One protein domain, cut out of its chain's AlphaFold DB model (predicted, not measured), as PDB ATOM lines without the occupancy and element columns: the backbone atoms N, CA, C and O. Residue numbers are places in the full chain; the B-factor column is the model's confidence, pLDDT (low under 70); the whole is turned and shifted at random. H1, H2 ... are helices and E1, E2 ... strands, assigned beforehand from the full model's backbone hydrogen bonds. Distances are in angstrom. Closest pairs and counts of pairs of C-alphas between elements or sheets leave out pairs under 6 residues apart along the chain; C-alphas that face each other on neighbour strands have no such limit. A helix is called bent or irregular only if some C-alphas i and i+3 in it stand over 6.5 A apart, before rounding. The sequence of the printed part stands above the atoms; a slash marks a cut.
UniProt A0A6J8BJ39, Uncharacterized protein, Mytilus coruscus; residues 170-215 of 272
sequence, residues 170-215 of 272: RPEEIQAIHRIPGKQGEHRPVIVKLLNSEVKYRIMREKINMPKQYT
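What this domain is: This is residues 170 to 215 of the 272 residues of an uncharacterized protein of Mytilus coruscus (UniProt A0A6J8BJ39). The model is an open V: one arm is a two-stranded hairpin, E1 and E2, with the loop of residues 180 to 189 at its tip, and the other is the helix H1, which turns away at a corner just after E2. Residues 201 to 215, of which 201 to 209 belong to H1, stand free, so most of the helix and the tail after it stick out from the hairpin. The printed part has 46 residues with two named strands and one named helix, in the order E1, E2, H1; the sheet, in the order E1 - E2, is antiparallel, and the class is mixed, helices and strands. The whole is loose, with a radius of gyration of the C-alphas of 13.0 A, and flat, spanning 35 by 28 by 14 A.

Where its parts are: Begin at Arg 170 and go on to C-alpha 174 at (38.784, -22.424, -35.334), where E1 starts; it covers residues 174 to 179 and is 14.2 A long from first to last C-alpha. Past the loop of residues 180 to 189, look for E2 at residues 190 to 194, 12.6 A long. H1 then runs from Ser 197 to Asn 209, 19.1 A from first to last C-alpha; find its end at C-alpha 209, (17.824, -27.891, -33.118). H1 is not bent.

How they stand to each other: Start with the sheet, where E1 and E2 form a hairpin, antiparallel neighbours with 168 degrees between their directions. Look at C-alphas 177 and 192, which face each other at 4.6 A. Among the backbone pairs within hydrogen-bond range, find N 175 and O 193 at 2.8 A, and N 191 and O 178 at 2.9 A. From E2 go on to H1: one pair of C-alphas is within 8 A, the closest, those of Leu 194 and Lys 200, 6.6 A apart, and the centres of the two elements are 13.3 A apart. E1 and H1 are apart. In the backbone of H1, 7 of 9 O i to N i+4 pairs are within hydrogen-bond range.

The domain as a whole: The two C-alphas farthest apart are those of Gln 184, in the loop of the hairpin, and Glu 198, in H1, at 34.8 A. Without the residues that stand free, the body has 31 residues and spans 34 by 14 by 11 A. The printed part has no cut; the link from E1 to E2 is short, with 10 residues, and the link from E2 to H1 is tight, with 2. The mean pLDDT of the printed part is 89.0, and residues 213 to 215 are under 70.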
ATOM      1  N   ARG A 170      35.028 -24.670 -29.631       91.81
ATOM      2  CA  ARG A 170      36.227 -24.415 -28.823       91.81
ATOM      3  C   ARG A 170      37.234 -23.582 -29.637       91.81
ATOM      4  O   ARG A 170      37.264 -23.746 -30.859       91.81
ATOM      5  N   PRO A 171      38.045 -22.697 -29.026       93.44
ATOM      6  CA  PRO A 171      38.974 -21.838 -29.770       93.44
ATOM      7  C   PRO A 171      39.930 -22.618 -30.680       93.44
ATOM      8  O   PRO A 171      40.202 -22.194 -31.799       93.44
ATOM      9  N   GLU A 172      40.368 -23.797 -30.240       96.19
ATOM     10  CA  GLU A 172      41.311 -24.674 -30.946       96.19
ATOM     11  C   GLU A 172      40.684 -25.330 -32.190       96.19
ATOM     12  O   GLU A 172      41.386 -25.852 -33.049       96.19
ATOM     13  N   GLU A 173      39.352 -25.301 -32.312       95.81
ATOM     14  CA  GLU A 173      38.615 -25.823 -33.465       95.81
ATOM     15  C   GLU A 173      38.442 -24.781 -34.590       95.81
ATOM     16  O   GLU A 173      37.905 -25.110 -35.653       95.81
ATOM     17  N   ILE A 174      38.886 -23.536 -34.381       96.38
ATOM     18  CA  ILE A 174      38.784 -22.424 -35.334       96.38
ATOM     19  C   ILE A 174      40.164 -22.154 -35.947       96.38
ATOM     20  O   ILE A 174      41.077 -21.695 -35.271       96.38
ATOM     21  N   GLN A 175      40.309 -22.387 -37.254       96.81
ATOM     22  CA  GLN A 175      41.536 -22.061 -37.988       96.81
ATOM     23  C   GLN A 175      41.605 -20.574 -38.374       96.81
ATOM     24  O   GLN A 175      42.688 -19.999 -38.405       96.81
ATOM     25  N   ALA A 176      40.467 -19.952 -38.701       96.56
ATOM     26  CA  ALA A 176      40.383 -18.522 -39.003       96.56
ATOM     27  C   ALA A 176      38.961 -17.983 -38.791       96.56
ATOM     28  O   ALA A 176      37.979 -18.706 -38.975       96.56
ATOM     29  N   ILE A 177      38.841 -16.697 -38.460       96.00
ATOM     30  CA  ILE A 177      37.558 -16.000 -38.326       96.00
ATOM     31  C   ILE A 177      37.681 -14.561 -38.836       96.00
ATOM     32  O   ILE A 177      38.532 -13.798 -38.382       96.00
ATOM     33  N   HIS A 178      36.824 -14.182 -39.784       95.94
ATOM     34  CA  HIS A 178      36.851 -12.862 -40.418       95.94
ATOM     35  C   HIS A 178      35.435 -12.320 -40.635       95.94
ATOM     36  O   HIS A 178      34.479 -13.077 -40.799       95.94
ATOM     37  N   ARG A 179      35.290 -10.990 -40.675       93.94
ATOM     38  CA  ARG A 179      34.068 -10.339 -41.169       93.94
ATOM     39  C   ARG A 179      34.211 -10.070 -42.657       93.94
ATOM     40  O   ARG A 179      35.190  -9.454 -43.069       93.94
ATOM     41  N   ILE A 180      33.223 -10.488 -43.440       92.56
ATOM     42  CA  ILE A 180      33.161 -10.155 -44.865       92.56
ATOM     43  C   ILE A 180      32.816  -8.655 -44.985       92.56
ATOM     44  O   ILE A 180      31.979  -8.165 -44.214       92.56
ATOM     45  N   PRO A 181      33.439  -7.896 -45.907       93.38
ATOM     46  CA  PRO A 181      33.013  -6.537 -46.221       93.38
ATOM     47  C   PRO A 181      31.522  -6.477 -46.578       93.38
ATOM     48  O   PRO A 181      30.976  -7.373 -47.212       93.38
ATOM     49  N   GLY A 182      30.855  -5.404 -46.165       90.94
ATOM     50  CA  GLY A 182      29.425  -5.218 -46.383       90.94
ATOM     51  C   GLY A 182      29.002  -3.782 -46.108       90.94
ATOM     52  O   GLY A 182      29.766  -3.011 -45.506       90.94
ATOM     53  N   LYS A 183      27.793  -3.440 -46.564       91.62
ATOM     54  CA  LYS A 183      27.230  -2.084 -46.528       91.62
ATOM     55  C   LYS A 183      27.290  -1.463 -45.130       91.62
ATOM     56  O   LYS A 183      27.243  -2.146 -44.108       91.62
ATOM     57  N   GLN A 184      27.396  -0.140 -45.094       90.81
ATOM     58  CA  GLN A 184      27.368   0.630 -43.856       90.81
ATOM     59  C   GLN A 184      25.957   0.597 -43.245       90.81
ATOM     60  O   GLN A 184      24.971   0.710 -43.965       90.81
ATOM     61  N   GLY A 185      25.867   0.401 -41.928       90.38
ATOM     62  CA  GLY A 185      24.598   0.242 -41.200       90.38
ATOM     63  C   GLY A 185      24.042  -1.190 -41.155       90.38
ATOM     64  O   GLY A 185      23.307  -1.513 -40.229       90.38
ATOM     65  N   GLU A 186      24.427  -2.075 -42.081       89.50
ATOM     66  CA  GLU A 186      24.002  -3.485 -42.078       89.50
ATOM     67  C   GLU A 186      24.941  -4.385 -41.240       89.50
ATOM     68  O   GLU A 186      26.146  -4.138 -41.103       89.50
ATOM     69  N   HIS A 187      24.406  -5.482 -40.690       85.25
ATOM     70  CA  HIS A 187      25.197  -6.469 -39.948       85.25
ATOM     71  C   HIS A 187      26.091  -7.302 -40.883       85.25
ATOM     72  O   HIS A 187      25.667  -8.313 -41.441       85.25
ATOM     73  N   ARG A 188      27.363  -6.902 -41.010       91.44
ATOM     74  CA  ARG A 188      28.381  -7.626 -41.796       91.44
ATOM     75  C   ARG A 188      28.525  -9.094 -41.349       91.44
ATOM     76  O   ARG A 188      28.840  -9.316 -40.169       91.44
ATOM     77  N   PRO A 189      28.356 -10.080 -42.253       91.94
ATOM     78  CA  PRO A 189      28.432 -11.494 -41.904       91.94
ATOM     79  C   PRO A 189      29.853 -11.917 -41.508       91.94
ATOM     80  O   PRO A 189      30.848 -11.272 -41.852       91.94
ATOM     81  N   VAL A 190      29.932 -13.010 -40.751       93.75
ATOM     82  CA  VAL A 190      31.178 -13.602 -40.253       93.75
ATOM     83  C   VAL A 190      31.406 -14.924 -40.975       93.75
ATOM     84  O   VAL A 190      30.526 -15.781 -40.959       93.75
ATOM     85  N   ILE A 191      32.586 -15.098 -41.565       94.88
ATOM     86  CA  ILE A 191      33.055 -16.385 -42.081       94.88
ATOM     87  C   ILE A 191      33.994 -17.025 -41.055       94.88
ATOM     88  O   ILE A 191      34.860 -16.357 -40.481       94.88
ATOM     89  N   VAL A 192      33.802 -18.321 -40.805       95.12
ATOM     90  CA  VAL A 192      34.584 -19.111 -39.847       95.12
ATOM     91  C   VAL A 192      35.153 -20.321 -40.575       95.12
ATOM     92  O   VAL A 192      34.405 -21.185 -41.032       95.12
ATOM     93  N   LYS A 193      36.481 -20.400 -40.669       95.88
ATOM     94  CA  LYS A 193      37.179 -21.589 -41.157       95.88
ATOM     95  C   LYS A 193      37.463 -22.494 -39.964       95.88
ATOM     96  O   LYS A 193      38.193 -22.111 -39.054       95.88
ATOM     97  N   LEU A 194      36.866 -23.680 -39.962       95.69
ATOM     98  CA  LEU A 194      37.004 -24.670 -38.892       95.69
ATOM     99  C   LEU A 194      38.154 -25.637 -39.198       95.69
ATOM    100  O   LEU A 194      38.446 -25.897 -40.365       95.69
ATOM    101  N   LEU A 195      38.789 -26.172 -38.154       93.62
ATOM    102  CA  LEU A 195      39.964 -27.041 -38.267       93.62
ATOM    103  C   LEU A 195      39.655 -28.393 -38.940       93.62
ATOM    104  O   LEU A 195      40.487 -28.919 -39.672       93.62
ATOM    105  N   ASN A 196      38.462 -28.950 -38.704       93.56
ATOM    106  CA  ASN A 196      38.026 -30.243 -39.238       93.56
ATOM    107  C   ASN A 196      36.534 -30.199 -39.629       93.56
ATOM    108  O   ASN A 196      35.703 -29.606 -38.931       93.56
ATOM    109  N   SER A 197      36.184 -30.878 -40.725       89.69
ATOM    110  CA  SER A 197      34.815 -31.114 -41.200       89.69
ATOM    111  C   SER A 197      33.899 -31.747 -40.146       89.69
ATOM    112  O   SER A 197      32.700 -31.482 -40.156       89.69
ATOM    113  N   GLU A 198      34.430 -32.525 -39.199       91.69
ATOM    114  CA  GLU A 198      33.654 -33.072 -38.074       91.69
ATOM    115  C   GLU A 198      33.073 -31.977 -37.167       91.69
ATOM    116  O   GLU A 198      31.908 -32.045 -36.774       91.69
ATOM    117  N   VAL A 199      33.850 -30.924 -36.883       92.25
ATOM    118  CA  VAL A 199      33.389 -29.769 -36.095       92.25
ATOM    119  C   VAL A 199      32.289 -29.038 -36.860       92.25
ATOM    120  O   VAL A 199      31.234 -28.738 -36.299       92.25
ATOM    121  N   LYS A 200      32.489 -28.827 -38.168       90.69
ATOM    122  CA  LYS A 200      31.469 -28.257 -39.058       90.69
ATOM    123  C   LYS A 200      30.180 -29.084 -39.025       90.69
ATOM    124  O   LYS A 200      29.093 -28.520 -38.926       90.69
ATOM    125  N   TYR A 201      30.292 -30.409 -39.065       88.44
ATOM    126  CA  TYR A 201      29.153 -31.322 -39.032       88.44
ATOM    127  C   TYR A 201      28.419 -31.309 -37.681       88.44
ATOM    128  O   TYR A 201      27.188 -31.283 -37.664       88.44
ATOM    129  N   ARG A 202      29.148 -31.236 -36.557       91.38
ATOM    130  CA  ARG A 202      28.585 -31.053 -35.206       91.38
ATOM    131  C   ARG A 202      27.746 -29.773 -35.131       91.38
ATOM    132  O   ARG A 202      26.554 -29.837 -34.837       91.38
ATOM    133  N   ILE A 203      28.335 -28.643 -35.520       89.88
ATOM    134  CA  ILE A 203      27.679 -27.328 -35.558       89.88
ATOM    135  C   ILE A 203      26.442 -27.342 -36.475       89.88
ATOM    136  O   ILE A 203      25.389 -26.814 -36.121       89.88
ATOM    137  N   MET A 204      26.538 -27.965 -37.653       87.12
ATOM    138  CA  MET A 204      25.434 -28.021 -38.617       87.12
ATOM    139  C   MET A 204      24.310 -28.989 -38.212       87.12
ATOM    140  O   MET A 204      23.174 -28.778 -38.629       87.12
ATOM    141  N   ARG A 205      24.579 -29.988 -37.357       86.06
ATOM    142  CA  ARG A 205      23.534 -30.747 -36.647       86.06
ATOM    143  C   ARG A 205      22.878 -29.895 -35.557       86.06
ATOM    144  O   ARG A 205      21.655 -29.820 -35.507       86.06
ATOM    145  N   GLU A 206      23.666 -29.223 -34.718       86.44
ATOM    146  CA  GLU A 206      23.164 -28.357 -33.636       86.44
ATOM    147  C   GLU A 206      22.281 -27.215 -34.169       86.44
ATOM    148  O   GLU A 206      21.236 -26.921 -33.587       86.44
ATOM    149  N   LYS A 207      22.621 -26.654 -35.339       85.62
ATOM    150  CA  LYS A 207      21.803 -25.697 -36.105       85.62
ATOM    151  C   LYS A 207      20.361 -26.171 -36.342       85.62
ATOM    152  O   LYS A 207      19.457 -25.342 -36.317       85.62
ATOM    153  N   ILE A 208      20.123 -27.464 -36.585       81.62
ATOM    154  CA  ILE A 208      18.767 -27.996 -36.847       81.62
ATOM    155  C   ILE A 208      17.886 -27.869 -35.594       81.62
ATOM    156  O   ILE A 208      16.692 -27.607 -35.700       81.62
ATOM    157  N   ASN A 209      18.496 -27.983 -34.413       80.88
ATOM    158  CA  ASN A 209      17.824 -27.891 -33.118       80.88
ATOM    159  C   ASN A 209      17.700 -26.445 -32.599       80.88
ATOM    160  O   ASN A 209      17.203 -26.236 -31.492       80.88
ATOM    161  N   MET A 210      18.144 -25.438 -33.362       77.88
ATOM    162  CA  MET A 210      17.960 -24.033 -32.999       77.88
ATOM    163  C   MET A 210      16.512 -23.580 -33.236       77.88
ATOM    164  O   MET A 210      16.012 -23.689 -34.360       77.88
ATOM    165  N   PRO A 211      15.849 -22.963 -32.241       78.06
ATOM    166  CA  PRO A 211      14.674 -22.136 -32.474       78.06
ATOM    167  C   PRO A 211      14.850 -21.167 -33.653       78.06
ATOM    168  O   PRO A 211      15.753 -20.333 -33.669       78.06
ATOM    169  N   LYS A 212      13.897 -21.193 -34.596       73.81
ATOM    170  CA  LYS A 212      13.803 -20.257 -35.741       73.81
ATOM    171  C   LYS A 212      13.632 -18.775 -35.338       73.81
ATOM    172  O   LYS A 212      13.500 -17.920 -36.201       73.81
ATOM    173  N   GLN A 213      13.595 -18.494 -34.036       68.75
ATOM    174  CA  GLN A 213      13.398 -17.183 -33.415       68.75
ATOM    175  C   GLN A 213      14.706 -16.378 -33.272       68.75
ATOM    176  O   GLN A 213      14.661 -15.213 -32.881       68.75
ATOM    177  N   TYR A 214      15.874 -16.989 -33.506       63.66
ATOM    178  CA  TYR A 214      17.161 -16.335 -33.259       63.66
ATOM    179  C   TYR A 214      17.543 -15.281 -34.302       63.66
ATOM    180  O   TYR A 214      17.220 -15.370 -35.484       63.66
ATOM    181  N   THR A 215      18.312 -14.296 -33.839       66.62
ATOM    182  CA  THR A 215      18.737 -13.093 -34.569       66.62
ATOM    183  C   THR A 215      19.830 -13.323 -35.620       66.62
ATOM    184  O   THR A 215      20.231 -12.376 -36.292       66.62
TER     185      THR A 215